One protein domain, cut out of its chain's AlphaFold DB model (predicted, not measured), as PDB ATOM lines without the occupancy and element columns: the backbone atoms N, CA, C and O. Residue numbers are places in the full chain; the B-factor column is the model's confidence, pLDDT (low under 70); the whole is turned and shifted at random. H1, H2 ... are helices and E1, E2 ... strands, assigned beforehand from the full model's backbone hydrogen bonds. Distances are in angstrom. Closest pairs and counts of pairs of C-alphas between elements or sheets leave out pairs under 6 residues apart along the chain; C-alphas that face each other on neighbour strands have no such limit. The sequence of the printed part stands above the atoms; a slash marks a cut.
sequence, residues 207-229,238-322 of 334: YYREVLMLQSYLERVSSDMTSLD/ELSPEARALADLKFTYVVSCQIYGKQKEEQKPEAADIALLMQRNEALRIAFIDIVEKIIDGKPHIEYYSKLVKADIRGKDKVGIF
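AT A GLANCE: This is residues 207 to 229 and 238 to 322 of the 334 residues of a protein of Zostera marina (UniProt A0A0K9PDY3). A long, narrow model: a strongly twisted four-stranded sheet has two helices, H3 and H4, over one face, a pair of crossed helices, H1 and H2, at one end, and the long hairpin of E2 and E3 reaching out at the other. The hairpin's tip, residues 295 to 300, sticks out at one end, and residues 221 to 229 stick out at the other. The printed part has 108 residues, with four named helices and four named strands in the order H1 H2 E1 H3 H4 E2 E3 E4; the sheet runs E1 E2 E3 E4 and is mixed, and the class is mixed, helices and strands. It is only just loose, close to extended, with a radius of gyration of the C-alphas of 19.4 A and spans of 73 by 28 by 21 A.

IN THESE COORDINATES: H1 is residues 207 to 223, 24.4 A long, from C-alpha 207 at (-25.013, -61.292, 49.974). After the cut come H2, residues 241 to 250, and E1, residues 251 to 257, 19.3 A long. H3 is residues 260 to 265, and H4 is residues 269 to 280, 16.6 A long. E2, residues 284 to 296, spans 36.2 A and ends at C-alpha 296 at (-50.198, -22.460, 39.650). E3, residues 299 to 311, spans 35.8 A and bends by 55 degrees at residue 308. E4, residues 317 to 322, ends at C-alpha 322 at (-41.497, -42.862, 37.910).

HOW THE PARTS SIT: E1 and E2 are parallel, with N 255 and O 285 at 2.9 A; with H3 and H4 between them they form a strand-helix-strand unit, two parallel neighbour strands joined through helices, with a right-handed crossover. E2, E3 and E4 form a meander, each strand the antiparallel neighbour of the one before. In the hairpin of E2 and E3, N 290 and O 305 are 2.8 A apart; in that of E3 and E4, N 318 and O 310 are 2.8 A apart. H3 and H4 are on the same face, making two layers, helices on one face of a sheet. H4 has a height over the sheet of 9.0 A and runs along the strands, at 11 degrees to E3 on the local plane. H3 touches H4, through residues 270 to 272 of H4 alone, at a steep tilt of 63 degrees; the closest C-alphas, of Lys 264 and Ala 271, are 5.2 A apart. H1 touches H2 at a steep tilt of 56 degrees, opposite ways, the closest C-alphas being those of Met 213 and Ala 243, 4.7 A. H1 only grazes the sheet, with residues 208 to 212, and H2 is not on it. Every O i to N i+4 pair is within hydrogen-bond range in H2, H3 and H4, and 12 of 13 in H1.

THE WHOLE: The C-alphas farthest apart, of Thr 226 and Gly 298, are 73.3 A apart. Residues 230 to 237 are not printed, and C-alphas 229 and 238 are 18.9 A apart across this cut, which lies in the link from H1 to H2. Of the links that are printed whole, each is tight. The mean pLDDT of the printed part is 83.9; residues 222 to 229 and 312 to 322 are under 70.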
ATOM      1  N   TYR A 207     -25.552 -59.944  50.180       94.69
ATOM      2  CA  TYR A 207     -25.013 -61.292  49.974       94.69
ATOM      3  C   TYR A 207     -25.798 -62.100  48.935       94.69
ATOM      4  O   TYR A 207     -25.203 -62.936  48.262       94.69
ATOM      5  N   TYR A 208     -27.097 -61.834  48.725       95.44
ATOM      6  CA  TYR A 208     -27.831 -62.477  47.629       95.44
ATOM      7  C   TYR A 208     -27.204 -62.159  46.273       95.44
ATOM      8  O   TYR A 208     -27.037 -63.056  45.450       95.44
ATOM      9  N   ARG A 209     -26.805 -60.901  46.053       93.62
ATOM     10  CA  ARG A 209     -26.117 -60.511  44.821       93.62
ATOM     11  C   ARG A 209     -24.767 -61.207  44.701       93.62
ATOM     12  O   ARG A 209     -24.490 -61.784  43.657       93.62
ATOM     13  N   GLU A 210     -23.951 -61.164  45.752       92.94
ATOM     14  CA  GLU A 210     -22.611 -61.768  45.739       92.94
ATOM     15  C   GLU A 210     -22.667 -63.271  45.449       92.94
ATOM     16  O   GLU A 210     -21.936 -63.766  44.593       92.94
ATOM     17  N   VAL A 211     -23.593 -63.990  46.089       92.62
ATOM     18  CA  VAL A 211     -23.781 -65.428  45.870       92.62
ATOM     19  C   VAL A 211     -24.263 -65.717  44.449       92.62
ATOM     20  O   VAL A 211     -23.756 -66.646  43.828       92.62
ATOM     21  N   LEU A 212     -25.185 -64.923  43.893       93.50
ATOM     22  CA  LEU A 212     -25.629 -65.091  42.502       93.50
ATOM     23  C   LEU A 212     -24.491 -64.865  41.503       93.50
ATOM     24  O   LEU A 212     -24.380 -65.601  40.521       93.50
ATOM     25  N   MET A 213     -23.626 -63.883  41.764       92.69
ATOM     26  CA  MET A 213     -22.444 -63.641  40.940       92.69
ATOM     27  C   MET A 213     -21.460 -64.811  41.024       92.69
ATOM     28  O   MET A 213     -21.008 -65.303  39.989       92.69
ATOM     29  N   LEU A 214     -21.159 -65.289  42.234       91.69
ATOM     30  CA  LEU A 214     -20.270 -66.430  42.449       91.69
ATOM     31  C   LEU A 214     -20.814 -67.697  41.779       91.69
ATOM     32  O   LEU A 214     -20.093 -68.364  41.042       91.69
ATOM     33  N   GLN A 215     -22.094 -68.003  41.982       90.19
ATOM     34  CA  GLN A 215     -22.745 -69.173  41.402       90.19
ATOM     35  C   GLN A 215     -22.738 -69.106  39.869       90.19
ATOM     36  O   GLN A 215     -22.332 -70.063  39.213       90.19
ATOM     37  N   SER A 216     -23.102 -67.957  39.287       90.50
ATOM     38  CA  SER A 216     -23.049 -67.754  37.833       90.50
ATOM     39  C   SER A 216     -21.633 -67.905  37.281       90.50
ATOM     40  O   SER A 216     -21.456 -68.397  36.166       90.50
ATOM     41  N   TYR A 217     -20.630 -67.462  38.038       88.38
ATOM     42  CA  TYR A 217     -19.236 -67.604  37.659       88.38
ATOM     43  C   TYR A 217     -18.800 -69.077  37.654       88.38
ATOM     44  O   TYR A 217     -18.207 -69.528  36.675       88.38
ATOM     45  N   LEU A 218     -19.146 -69.837  38.697       86.12
ATOM     46  CA  LEU A 218     -18.808 -71.258  38.823       86.12
ATOM     47  C   LEU A 218     -19.516 -72.142  37.787       86.12
ATOM     48  O   LEU A 218     -18.897 -73.059  37.252       86.12
ATOM     49  N   GLU A 219     -20.781 -71.854  37.461       86.44
ATOM     50  CA  GLU A 219     -21.532 -72.585  36.427       86.44
ATOM     51  C   GLU A 219     -20.834 -72.543  35.063       86.44
ATOM     52  O   GLU A 219     -20.817 -73.543  34.348       86.44
ATOM     53  N   ARG A 220     -20.196 -71.416  34.732       77.88
ATOM     54  CA  ARG A 220     -19.433 -71.242  33.491       77.88
ATOM     55  C   ARG A 220     -18.096 -71.981  33.511       77.88
ATOM     56  O   ARG A 220     -17.748 -72.656  32.552       77.88
ATOM     57  N   VAL A 221     -17.350 -71.876  34.613       71.56
ATOM     58  CA  VAL A 221     -16.067 -72.592  34.759       71.56
ATOM     59  C   VAL A 221     -16.284 -74.104  34.644       71.56
ATOM     60  O   VAL A 221     -15.473 -74.806  34.052       71.56
ATOM     61  N   SER A 222     -17.412 -74.599  35.157       66.50
ATOM     62  CA  SER A 222     -17.799 -76.007  35.049       66.50
ATOM     63  C   SER A 222     -18.160 -76.439  33.618       66.50
ATOM     64  O   SER A 222     -17.920 -77.589  33.253       66.50
ATOM     65  N   SER A 223     -18.720 -75.548  32.788       62.16
ATOM     66  CA  SER A 223     -19.042 -75.868  31.388       62.16
ATOM     67  C   SER A 223     -17.818 -75.855  30.466       62.16
ATOM     68  O   SER A 223     -17.770 -76.643  29.525       62.16
ATOM     69  N   ASP A 224     -16.813 -75.023  30.759       58.94
ATOM     70  CA  ASP A 224     -15.623 -74.803  29.919       58.94
ATOM     71  C   ASP A 224     -14.414 -75.681  30.321       58.94
ATOM     72  O   ASP A 224     -13.258 -75.266  30.236       58.94
ATOM     73  N   MET A 225     -14.654 -76.936  30.726       52.59
ATOM     74  CA  MET A 225     -13.630 -77.904  31.187       52.59
ATOM     75  C   MET A 225     -12.490 -78.218  30.185       52.59
ATOM     76  O   MET A 225     -11.586 -78.987  30.505       52.59
ATOM     77  N   THR A 226     -12.487 -77.630  28.985       47.94
ATOM     78  CA  THR A 226     -11.375 -77.685  28.018       47.94
ATOM     79  C   THR A 226     -10.270 -76.648  28.246       47.94
ATOM     80  O   THR A 226      -9.229 -76.745  27.601       47.94
ATOM     81  N   SER A 227     -10.440 -75.683  29.155       44.84
ATOM     82  CA  SER A 227      -9.411 -74.684  29.486       44.84
ATOM     83  C   SER A 227      -9.168 -74.627  30.994       44.84
ATOM     84  O   SER A 227      -9.548 -73.674  31.671       44.84
ATOM     85  N   LEU A 228      -8.546 -75.673  31.537       44.16
ATOM     86  CA  LEU A 228      -8.037 -75.686  32.910       44.16
ATOM     87  C   LEU A 228      -6.729 -74.878  33.005       44.16
ATOM     88  O   LEU A 228      -5.698 -75.429  33.369       44.16
ATOM     89  N   ASP A 229      -6.780 -73.576  32.709       43.78
ATOM     90  CA  ASP A 229      -5.774 -72.606  33.170       43.78
ATOM     91  C   ASP A 229      -6.166 -72.187  34.598       43.78
ATOM     92  O   ASP A 229      -6.696 -71.107  34.863       43.78
ATOM     93  N   GLU A 238     -16.426 -61.154  41.383       80.25
ATOM     94  CA  GLU A 238     -16.814 -59.757  41.497       80.25
ATOM     95  C   GLU A 238     -16.502 -58.924  40.262       80.25
ATOM     96  O   GLU A 238     -17.274 -58.020  40.008       80.25
ATOM     97  N   LEU A 239     -15.436 -59.185  39.504       80.81
ATOM     98  CA  LEU A 239     -15.016 -58.444  38.310       80.81
ATOM     99  C   LEU A 239     -15.683 -58.933  37.016       80.81
ATOM    100  O   LEU A 239     -15.667 -58.190  36.037       80.81
ATOM    101  N   SER A 240     -16.287 -60.130  36.997       86.69
ATOM    102  CA  SER A 240     -16.929 -60.682  35.793       86.69
ATOM    103  C   SER A 240     -18.151 -59.840  35.391       86.69
ATOM    104  O   SER A 240     -19.149 -59.818  36.124       86.69
ATOM    105  N   PRO A 241     -18.128 -59.170  34.221       87.62
ATOM    106  CA  PRO A 241     -19.255 -58.365  33.756       87.62
ATOM    107  C   PRO A 241     -20.520 -59.199  33.535       87.62
ATOM    108  O   PRO A 241     -21.621 -58.739  33.827       87.62
ATOM    109  N   GLU A 242     -20.375 -60.438  33.064       87.50
ATOM    110  CA  GLU A 242     -21.491 -61.349  32.812       87.50
ATOM    111  C   GLU A 242     -22.139 -61.804  34.120       87.50
ATOM    112  O   GLU A 242     -23.365 -61.804  34.225       87.50
ATOM    113  N   ALA A 243     -21.328 -62.158  35.128       90.62
ATOM    114  CA  ALA A 243     -21.834 -62.546  36.444       90.62
ATOM    115  C   ALA A 243     -22.575 -61.379  37.115       90.62
ATOM    116  O   ALA A 243     -23.663 -61.576  37.657       90.62
ATOM    117  N   ARG A 244     -22.028 -60.155  37.018       90.69
ATOM    118  CA  ARG A 244     -22.692 -58.920  37.473       90.69
ATOM    119  C   ARG A 244     -24.029 -58.710  36.772       90.69
ATOM    120  O   ARG A 244     -25.045 -58.545  37.440       90.69
ATOM    121  N   ALA A 245     -24.040 -58.751  35.440       90.75
ATOM    122  CA  ALA A 245     -25.247 -58.533  34.650       90.75
ATOM    123  C   ALA A 245     -26.333 -59.562  34.986       90.75
ATOM    124  O   ALA A 245     -27.501 -59.204  35.132       90.75
ATOM    125  N   LEU A 246     -25.957 -60.833  35.157       92.12
ATOM    126  CA  LEU A 246     -26.916 -61.868  35.504       92.12
ATOM    127  C   LEU A 246     -27.459 -61.688  36.923       92.12
ATOM    128  O   LEU A 246     -28.669 -61.766  37.117       92.12
ATOM    129  N   ALA A 247     -26.604 -61.384  37.899       93.25
ATOM    130  CA  ALA A 247     -27.055 -61.100  39.257       93.25
ATOM    131  C   ALA A 247     -28.003 -59.890  39.301       93.25
ATOM    132  O   ALA A 247     -29.037 -59.954  39.962       93.25
ATOM    133  N   ASP A 248     -27.721 -58.834  38.535       91.44
ATOM    134  CA  ASP A 248     -28.561 -57.632  38.464       91.44
ATOM    135  C   ASP A 248     -29.912 -57.877  37.755       91.44
ATOM    136  O   ASP A 248     -30.889 -57.185  38.049       91.44
ATOM    137  N   LEU A 249     -29.997 -58.870  36.858       93.00
ATOM    138  CA  LEU A 249     -31.259 -59.337  36.259       93.00
ATOM    139  C   LEU A 249     -32.085 -60.205  37.221       93.00
ATOM    140  O   LEU A 249     -33.315 -60.246  37.129       93.00
ATOM    141  N   LYS A 250     -31.420 -60.944  38.116       94.56
ATOM    142  CA  LYS A 250     -32.065 -61.912  39.018       94.56
ATOM    143  C   LYS A 250     -32.426 -61.335  40.376       94.56
ATOM    144  O   LYS A 250     -33.385 -61.803  40.986       94.56
ATOM    145  N   PHE A 251     -31.715 -60.313  40.833       95.69
ATOM    146  CA  PHE A 251     -31.898 -59.745  42.157       95.69
ATOM    147  C   PHE A 251     -32.032 -58.226  42.108       95.69
ATOM    148  O   PHE A 251     -31.183 -57.507  41.583       95.69
ATOM    149  N   THR A 252     -33.105 -57.720  42.712       94.69
ATOM    150  CA  THR A 252     -33.313 -56.284  42.916       94.69
ATOM    151  C   THR A 252     -33.490 -55.989  44.394       94.69
ATOM    152  O   THR A 252     -34.345 -56.574  45.049       94.69
ATOM    153  N   TYR A 253     -32.724 -55.031  44.914       96.00
ATOM    154  CA  TYR A 253     -32.863 -54.587  46.293       96.00
ATOM    155  C   TYR A 253     -33.244 -53.110  46.365       96.00
ATOM    156  O   TYR A 253     -32.551 -52.254  45.809       96.00
ATOM    157  N   VAL A 254     -34.358 -52.824  47.040       96.75
ATOM    158  CA  VAL A 254     -34.877 -51.470  47.233       96.75
ATOM    159  C   VAL A 254     -35.069 -51.195  48.720       96.75
ATOM    160  O   VAL A 254     -35.794 -51.909  49.413       96.75
ATOM    161  N   VAL A 255     -34.477 -50.109  49.205       96.69
ATOM    162  CA  VAL A 255     -34.814 -49.536  50.511       96.69
ATOM    163  C   VAL A 255     -35.792 -48.392  50.280       96.69
ATOM    164  O   VAL A 255     -35.501 -47.460  49.530       96.69
ATOM    165  N   SER A 256     -36.965 -48.449  50.907       94.12
ATOM    166  CA  SER A 256     -37.922 -47.346  50.854       94.12
ATOM    167  C   SER A 256     -37.628 -46.371  51.989       94.12
ATOM    168  O   SER A 256     -38.031 -46.621  53.122       94.12
ATOM    169  N   CYS A 257     -36.939 -45.275  51.672       92.44
ATOM    170  CA  CYS A 257     -36.649 -44.166  52.574       92.44
ATOM    171  C   CYS A 257     -37.477 -42.956  52.134       92.44
ATOM    172  O   CYS A 257     -37.026 -42.128  51.346       92.44
ATOM    173  N   GLN A 258     -38.724 -42.865  52.601       88.81
ATOM    174  CA  GLN A 258     -39.687 -41.887  52.071       88.81
ATOM    175  C   GLN A 258     -39.200 -40.438  52.185       88.81
ATOM    176  O   GLN A 258     -39.454 -39.646  51.281       88.81
ATOM    177  N   ILE A 259     -38.467 -40.118  53.255       92.25
ATOM    178  CA  ILE A 259     -37.985 -38.767  53.557       92.25
ATOM    179  C   ILE A 259     -36.555 -38.492  53.067       92.25
ATOM    180  O   ILE A 259     -36.026 -37.422  53.363       92.25
ATOM    181  N   TYR A 260     -35.935 -39.406  52.308       92.81
ATOM    182  CA  TYR A 260     -34.557 -39.247  51.820       92.81
ATOM    183  C   TYR A 260     -34.347 -37.926  51.073       92.81
ATOM    184  O   TYR A 260     -33.357 -37.240  51.308       92.81
ATOM    185  N   GLY A 261     -35.291 -37.544  50.201       90.44
ATOM    186  CA  GLY A 261     -35.223 -36.290  49.442       90.44
ATOM    187  C   GLY A 261     -35.107 -35.073  50.359       90.44
ATOM    188  O   GLY A 261     -34.173 -34.286  50.232       90.44
ATOM    189  N   LYS A 262     -35.977 -35.003  51.373       92.19
ATOM    190  CA  LYS A 262     -35.947 -33.952  52.395       92.19
ATOM    191  C   LYS A 262     -34.664 -33.990  53.233       92.19
ATOM    192  O   LYS A 262     -34.050 -32.955  53.454       92.19
ATOM    193  N   GLN A 263     -34.226 -35.171  53.678       93.50
ATOM    194  CA  GLN A 263     -32.970 -35.315  54.430       93.50
ATOM    195  C   GLN A 263     -31.762 -34.842  53.608       93.50
ATOM    196  O   GLN A 263     -30.841 -34.237  54.152       93.50
ATOM    197  N   LYS A 264     -31.774 -35.086  52.296       92.00
ATOM    198  CA  LYS A 264     -30.724 -34.652  51.377       92.00
ATOM    199  C   LYS A 264     -30.709 -33.133  51.195       92.00
ATOM    200  O   LYS A 264     -29.629 -32.547  51.195       92.00
ATOM    201  N   GLU A 265     -31.874 -32.500  51.073       91.75
ATOM    202  CA  GLU A 265     -32.004 -31.034  51.021       91.75
ATOM    203  C   GLU A 265     -31.540 -30.372  52.325       91.75
ATOM    204  O   GLU A 265     -30.811 -29.383  52.297       91.75
ATOM    205  N   GLU A 266     -31.901 -30.963  53.465       94.44
ATOM    206  CA  GLU A 266     -31.517 -30.507  54.807       94.44
ATOM    207  C   GLU A 266     -30.062 -30.854  55.185       94.44
ATOM    208  O   GLU A 266     -29.621 -30.497  56.274       94.44
ATOM    209  N   GLN A 267     -29.315 -31.548  54.316       93.88
ATOM    210  CA  GLN A 267     -27.937 -32.011  54.558       93.88
ATOM    211  C   GLN A 267     -27.786 -32.846  55.838       93.88
ATOM    212  O   GLN A 267     -26.792 -32.766  56.561       93.88
ATOM    213  N   LYS A 268     -28.793 -33.672  56.116       94.75
ATOM    214  CA  LYS A 268     -28.811 -34.563  57.271       94.75
ATOM    215  C   LYS A 268     -27.797 -35.707  57.130       94.75
ATOM    216  O   LYS A 268     -27.620 -36.226  56.019       94.75
ATOM    217  N   PRO A 269     -27.156 -36.140  58.233       93.69
ATOM    218  CA  PRO A 269     -26.152 -37.204  58.199       93.69
ATOM    219  C   PRO A 269     -26.709 -38.521  57.644       93.69
ATOM    220  O   PRO A 269     -26.017 -39.208  56.901       93.69
ATOM    221  N   GLU A 270     -27.983 -38.830  57.896       94.50
ATOM    222  CA  GLU A 270     -28.653 -40.030  57.395       94.50
ATOM    223  C   GLU A 270     -28.654 -40.088  55.861       94.50
ATOM    224  O   GLU A 270     -28.426 -41.149  55.281       94.50
ATOM    225  N   ALA A 271     -28.845 -38.951  55.178       93.69
ATOM    226  CA  ALA A 271     -28.806 -38.908  53.718       93.69
ATOM    227  C   ALA A 271     -27.392 -39.166  53.172       93.69
ATOM    228  O   ALA A 271     -27.244 -39.842  52.148       93.69
ATOM    229  N   ALA A 272     -26.361 -38.660  53.854       93.06
ATOM    230  CA  ALA A 272     -24.967 -38.905  53.498       93.06
ATOM    231  C   ALA A 272     -24.574 -40.373  53.733       93.06
ATOM    232  O   ALA A 272     -23.956 -40.993  52.867       93.06
ATOM    233  N   ASP A 273     -24.998 -40.955  54.854       94.88
ATOM    234  CA  ASP A 273     -24.758 -42.362  55.174       94.88
ATOM    235  C   ASP A 273     -25.493 -43.300  54.195       94.88
ATOM    236  O   ASP A 273     -24.916 -44.280  53.725       94.88
ATOM    237  N   ILE A 274     -26.737 -42.988  53.807       94.62
ATOM    238  CA  ILE A 274     -27.468 -43.733  52.765       94.62
ATOM    239  C   ILE A 274     -26.759 -43.621  51.411       94.62
ATOM    240  O   ILE A 274     -26.643 -44.620  50.697       94.62
ATOM    241  N   ALA A 275     -26.251 -42.438  51.054       92.44
ATOM    242  CA  ALA A 275     -25.477 -42.260  49.828       92.44
ATOM    243  C   ALA A 275     -24.193 -43.103  49.838       92.44
ATOM    244  O   ALA A 275     -23.889 -43.766  48.847       92.44
ATOM    245  N   LEU A 276     -23.491 -43.162  50.972       92.38
ATOM    246  CA  LEU A 276     -22.336 -44.040  51.157       92.38
ATOM    247  C   LEU A 276     -22.713 -45.522  51.003       92.38
ATOM    248  O   LEU A 276     -21.997 -46.273  50.337       92.38
ATOM    249  N   LEU A 277     -23.843 -45.955  51.574       93.81
ATOM    250  CA  LEU A 277     -24.328 -47.325  51.399       93.81
ATOM    251  C   LEU A 277     -24.643 -47.632  49.930       93.81
ATOM    252  O   LEU A 277     -24.288 -48.714  49.470       93.81
ATOM    253  N   MET A 278     -25.246 -46.701  49.182       92.44
ATOM    254  CA  MET A 278     -25.463 -46.870  47.736       92.44
ATOM    255  C   MET A 278     -24.143 -46.967  46.967       92.44
ATOM    256  O   MET A 278     -24.028 -47.775  46.054       92.44
ATOM    257  N   GLN A 279     -23.137 -46.169  47.333       90.06
ATOM    258  CA  GLN A 279     -21.823 -46.201  46.684       90.06
ATOM    259  C   GLN A 279     -21.089 -47.522  46.917       90.06
ATOM    260  O   GLN A 279     -20.445 -48.031  46.003       90.06
ATOM    261  N   ARG A 280     -21.191 -48.094  48.122       89.62
ATOM    262  CA  ARG A 280     -20.579 -49.395  48.429       89.62
ATOM    263  C   ARG A 280     -21.337 -50.586  47.854       89.62
ATOM    264  O   ARG A 280     -20.748 -51.647  47.701       89.62
ATOM    265  N   ASN A 281     -22.627 -50.429  47.560       91.25
ATOM    266  CA  ASN A 281     -23.498 -51.521  47.147       91.25
ATOM    267  C   ASN A 281     -24.153 -51.196  45.799       91.25
ATOM    268  O   ASN A 281     -25.227 -50.605  45.750       91.25
ATOM    269  N   GLU A 282     -23.537 -51.639  44.701       85.25
ATOM    270  CA  GLU A 282     -23.926 -51.266  43.327       85.25
ATOM    271  C   GLU A 282     -25.402 -51.538  42.976       85.25
ATOM    272  O   GLU A 282     -26.008 -50.797  42.199       85.25
ATOM    273  N   ALA A 283     -25.997 -52.596  43.537       87.31
ATOM    274  CA  ALA A 283     -27.392 -52.964  43.280       87.31
ATOM    275  C   ALA A 283     -28.402 -52.337  44.251       87.31
ATOM    276  O   ALA A 283     -29.612 -52.500  44.048       87.31
ATOM    277  N   LEU A 284     -27.940 -51.629  45.286       93.50
ATOM    278  CA  LEU A 284     -28.821 -50.953  46.227       93.50
ATOM    279  C   LEU A 284     -29.516 -49.779  45.537       93.50
ATOM    280  O   LEU A 284     -28.883 -48.907  44.940       93.50
ATOM    281  N   ARG A 285     -30.841 -49.747  45.653       94.06
ATOM    282  CA  ARG A 285     -31.679 -48.660  45.151       94.06
ATOM    283  C   ARG A 285     -32.456 -48.041  46.305       94.06
ATOM    284  O   ARG A 285     -32.940 -48.762  47.175       94.06
ATOM    285  N   ILE A 286     -32.617 -46.724  46.292       95.12
ATOM    286  CA  ILE A 286     -33.391 -45.995  47.303       95.12
ATOM    287  C   ILE A 286     -34.644 -45.431  46.651       95.12
ATOM    288  O   ILE A 286     -34.565 -44.681  45.678       95.12
ATOM    289  N   ALA A 287     -35.803 -45.804  47.183       95.19
ATOM    290  CA  ALA A 287     -37.088 -45.246  46.789       95.19
ATOM    291  C   ALA A 287     -37.508 -44.167  47.792       95.19
ATOM    292  O   ALA A 287     -37.547 -44.433  48.995       95.19
ATOM    293  N   PHE A 288     -37.846 -42.974  47.305       93.88
ATOM    294  CA  PHE A 288     -38.281 -41.856  48.142       93.88
ATOM    295  C   PHE A 288     -39.349 -40.998  47.464       93.88
ATOM    296  O   PHE A 288     -39.615 -41.139  46.266       93.88
ATOM    297  N   ILE A 289     -39.972 -40.121  48.254       91.12
ATOM    298  CA  ILE A 289     -40.966 -39.163  47.777       91.12
ATOM    299  C   ILE A 289     -40.294 -37.799  47.653       91.12
ATOM    300  O   ILE A 289     -39.732 -37.277  48.613       91.12
ATOM    301  N   ASP A 290     -40.353 -37.239  46.457       87.88
ATOM    302  CA  ASP A 290     -39.889 -35.896  46.143       87.88
ATOM    303  C   ASP A 290     -41.084 -34.951  46.132       87.88
ATOM    304  O   ASP A 290     -42.113 -35.255  45.523       87.88
ATOM    305  N   ILE A 291     -40.958 -33.834  46.840       87.00
ATOM    306  CA  ILE A 291     -42.029 -32.858  47.010       87.00
ATOM    307  C   ILE A 291     -41.622 -31.612  46.237       87.00
ATOM    308  O   ILE A 291     -40.622 -30.982  46.565       87.00
ATOM    309  N   VAL A 292     -42.387 -31.266  45.206       87.00
ATOM    310  CA  VAL A 292     -42.135 -30.077  44.387       87.00
ATOM    311  C   VAL A 292     -43.267 -29.090  44.607       87.00
ATOM    312  O   VAL A 292     -44.418 -29.357  44.264       87.00
ATOM    313  N   GLU A 293     -42.933 -27.930  45.161       86.12
ATOM    314  CA  GLU A 293     -43.868 -26.816  45.276       86.12
ATOM    315  C   GLU A 293     -43.870 -26.013  43.971       86.12
ATOM    316  O   GLU A 293     -42.850 -25.465  43.548       86.12
ATOM    317  N   LYS A 294     -45.029 -25.940  43.314       86.19
ATOM    318  CA  LYS A 294     -45.263 -25.097  42.139       86.19
ATOM    319  C   LYS A 294     -46.300 -24.038  42.459       86.19
ATOM    320  O   LYS A 294     -47.261 -24.288  43.174       86.19
ATOM    321  N   ILE A 295     -46.146 -22.857  41.872       81.62
ATOM    322  CA  ILE A 295     -47.175 -21.820  41.925       81.62
ATOM    323  C   ILE A 295     -47.992 -21.931  40.640       81.62
ATOM    324  O   ILE A 295     -47.493 -21.619  39.560       81.62
ATOM    325  N   ILE A 296     -49.237 -22.391  40.758       82.56
ATOM    326  CA  ILE A 296     -50.198 -22.460  39.650       82.56
ATOM    327  C   ILE A 296     -51.332 -21.495  40.001       82.56
ATOM    328  O   ILE A 296     -51.901 -21.573  41.089       82.56
ATOM    329  N   ASP A 297     -51.610 -20.535  39.119       81.06
ATOM    330  CA  ASP A 297     -52.646 -19.507  39.312       81.06
ATOM    331  C   ASP A 297     -52.523 -18.721  40.635       81.06
ATOM    332  O   ASP A 297     -53.511 -18.403  41.298       81.06
ATOM    333  N   GLY A 298     -51.287 -18.429  41.061       82.44
ATOM    334  CA  GLY A 298     -51.005 -17.683  42.294       82.44
ATOM    335  C   GLY A 298     -51.259 -18.459  43.592       82.44
ATOM    336  O   GLY A 298     -51.104 -17.891  44.673       82.44
ATOM    337  N   LYS A 299     -51.621 -19.747  43.512       84.12
ATOM    338  CA  LYS A 299     -51.780 -20.635  44.669       84.12
ATOM    339  C   LYS A 299     -50.623 -21.638  44.738       84.12
ATOM    340  O   LYS A 299     -50.225 -22.168  43.698       84.12
ATOM    341  N   PRO A 300     -50.087 -21.925  45.938       85.12
ATOM    342  CA  PRO A 300     -49.113 -22.994  46.104       85.12
ATOM    343  C   PRO A 300     -49.794 -24.343  45.843       85.12
ATOM    344  O   PRO A 300     -50.818 -24.672  46.444       85.12
ATOM    345  N   HIS A 301     -49.228 -25.113  44.923       87.00
ATOM    346  CA  HIS A 301     -49.618 -26.473  44.597       87.00
ATOM    347  C   HIS A 301     -48.443 -27.402  44.895       87.00
ATOM    348  O   HIS A 301     -47.332 -27.178  44.418       87.00
ATOM    349  N   ILE A 302     -48.689 -28.432  45.702       87.88
ATOM    350  CA  ILE A 302     -47.671 -29.407  46.092       87.88
ATOM    351  C   ILE A 302     -47.847 -30.644  45.218       87.88
ATOM    352  O   ILE A 302     -48.895 -31.290  45.252       87.88
ATOM    353  N   GLU A 303     -46.820 -30.983  44.451       89.06
ATOM    354  CA  GLU A 303     -46.773 -32.204  43.655       89.06
ATOM    355  C   GLU A 303     -45.840 -33.225  44.311       89.06
ATOM    356  O   GLU A 303     -44.737 -32.891  44.746       89.06
ATOM    357  N   TYR A 304     -46.274 -34.486  44.352       87.81
ATOM    358  CA  TYR A 304     -45.501 -35.595  44.907       87.81
ATOM    359  C   TYR A 304     -45.022 -36.511  43.783       87.81
ATOM    360  O   TYR A 304     -45.830 -37.036  43.015       87.81
ATOM    361  N   TYR A 305     -43.715 -36.758  43.721       88.62
ATOM    362  CA  TYR A 305     -43.102 -37.665  42.756       88.62
ATOM    363  C   TYR A 305     -42.450 -38.845  43.468       88.62
ATOM    364  O   TYR A 305     -41.681 -38.671  44.409       88.62
ATOM    365  N   SER A 306     -42.704 -40.063  42.988       89.56
ATOM    366  CA  SER A 306     -41.934 -41.230  43.418       89.56
ATOM    367  C   SER A 306     -40.637 -41.301  42.613       89.56
ATOM    368  O   SER A 306     -40.652 -41.406  41.381       89.56
ATOM    369  N   LYS A 307     -39.503 -41.220  43.311       91.25
ATOM    370  CA  LYS A 307     -38.168 -41.329  42.718       91.25
ATOM    371  C   LYS A 307     -37.490 -42.602  43.195       91.25
ATOM    372  O   LYS A 307     -37.565 -42.957  44.369       91.25
ATOM    373  N   LEU A 308     -36.795 -43.259  42.273       92.06
ATOM    374  CA  LEU A 308     -35.890 -44.363  42.566       92.06
ATOM    375  C   LEU A 308     -34.484 -43.934  42.163       92.06
ATOM    376  O   LEU A 308     -34.253 -43.555  41.012       92.06
ATOM    377  N   VAL A 309     -33.545 -43.996  43.095       90.75
ATOM    378  CA  VAL A 309     -32.156 -43.604  42.853       90.75
ATOM    379  C   VAL A 309     -31.207 -44.764  43.077       90.75
ATOM    380  O   VAL A 309     -31.474 -45.660  43.874       90.75
ATOM    381  N   LYS A 310     -30.094 -44.731  42.349       88.50
ATOM    382  CA  LYS A 310     -28.929 -45.592  42.559       88.50
ATOM    383  C   LYS A 310     -27.656 -44.759  42.450       88.50
ATOM    384  O   LYS A 310     -27.658 -43.741  41.751       88.50
ATOM    385  N   ALA A 311     -26.570 -45.200  43.073       81.56
ATOM    386  CA  ALA A 311     -25.271 -44.563  42.876       81.56
ATOM    387  C   ALA A 311     -24.742 -44.810  41.450       81.56
ATOM    388  O   ALA A 311     -24.921 -45.881  40.866       81.56
ATOM    389  N   ASP A 312     -24.102 -43.801  40.864       66.94
ATOM    390  CA  ASP A 312     -23.273 -43.939  39.669       66.94
ATOM    391  C   ASP A 312     -21.871 -44.448  40.029       66.94
ATOM    392  O   ASP A 312     -21.409 -44.285  41.155       66.94
ATOM    393  N   ILE A 313     -21.137 -44.938  39.028       56.16
ATOM    394  CA  ILE A 313     -19.726 -45.361  39.101       56.16
ATOM    395  C   ILE A 313     -18.823 -44.222  39.627       56.16
ATOM    396  O   ILE A 313     -17.742 -44.456  40.153       56.16
ATOM    397  N   ARG A 314     -19.273 -42.964  39.510       50.34
ATOM    398  CA  ARG A 314     -18.594 -41.756  40.018       50.34
ATOM    399  C   ARG A 314     -19.152 -41.240  41.353       50.34
ATOM    400  O   ARG A 314     -18.883 -40.100  41.717       50.34
ATOM    401  N   GLY A 315     -19.997 -42.019  42.030       52.00
ATOM    402  CA  GLY A 315     -20.607 -41.668  43.315       52.00
ATOM    403  C   GLY A 315     -21.698 -40.592  43.263       52.00
ATOM    404  O   GLY A 315     -22.119 -40.116  44.314       52.00
ATOM    405  N   LYS A 316     -22.164 -40.202  42.067       53.19
ATOM    406  CA  LYS A 316     -23.297 -39.277  41.883       53.19
ATOM    407  C   LYS A 316     -24.608 -40.043  41.759       53.19
ATOM    408  O   LYS A 316     -24.637 -41.096  41.133       53.19
ATOM    409  N   ASP A 317     -25.702 -39.497  42.273       58.09
ATOM    410  CA  ASP A 317     -27.001 -40.162  42.170       58.09
ATOM    411  C   ASP A 317     -27.510 -40.177  40.724       58.09
ATOM    412  O   ASP A 317     -27.666 -39.134  40.084       58.09
ATOM    413  N   LYS A 318     -27.824 -41.371  40.220       58.56
ATOM    414  CA  LYS A 318     -28.608 -41.563  39.000       58.56
ATOM    415  C   LYS A 318     -30.073 -41.708  39.387       58.56
ATOM    416  O   LYS A 318     -30.455 -42.672  40.049       58.56
ATOM    417  N   VAL A 319     -30.882 -40.739  38.963       59.75
ATOM    418  CA  VAL A 319     -32.309 -40.653  39.291       59.75
ATOM    419  C   VAL A 319     -33.156 -41.238  38.167       59.75
ATOM    420  O   VAL A 319     -33.113 -40.756  37.038       59.75
ATOM    421  N   GLY A 320     -33.957 -42.253  38.489       53.28
ATOM    422  CA  GLY A 320     -35.112 -42.665  37.699       53.28
ATOM    423  C   GLY A 320     -36.375 -42.016  38.262       53.28
ATOM    424  O   GLY A 320     -36.710 -42.217  39.431       53.28
ATOM    425  N   ILE A 321     -37.074 -41.223  37.449       48.84
ATOM    426  CA  ILE A 321     -38.370 -40.637  37.817       48.84
ATOM    427  C   ILE A 321     -39.470 -41.588  37.335       48.84
ATOM    428  O   ILE A 321     -39.585 -41.836  36.135       48.84
ATOM    429  N   PHE A 322     -40.296 -42.096  38.252       52.91
ATOM    430  CA  PHE A 322     -41.497 -42.862  37.910       52.91
ATOM    431  C   PHE A 322     -42.702 -41.921  37.981       52.91
ATOM    432  O   PHE A 322     -43.432 -41.893  38.966       52.91
TER     433      PHE A 322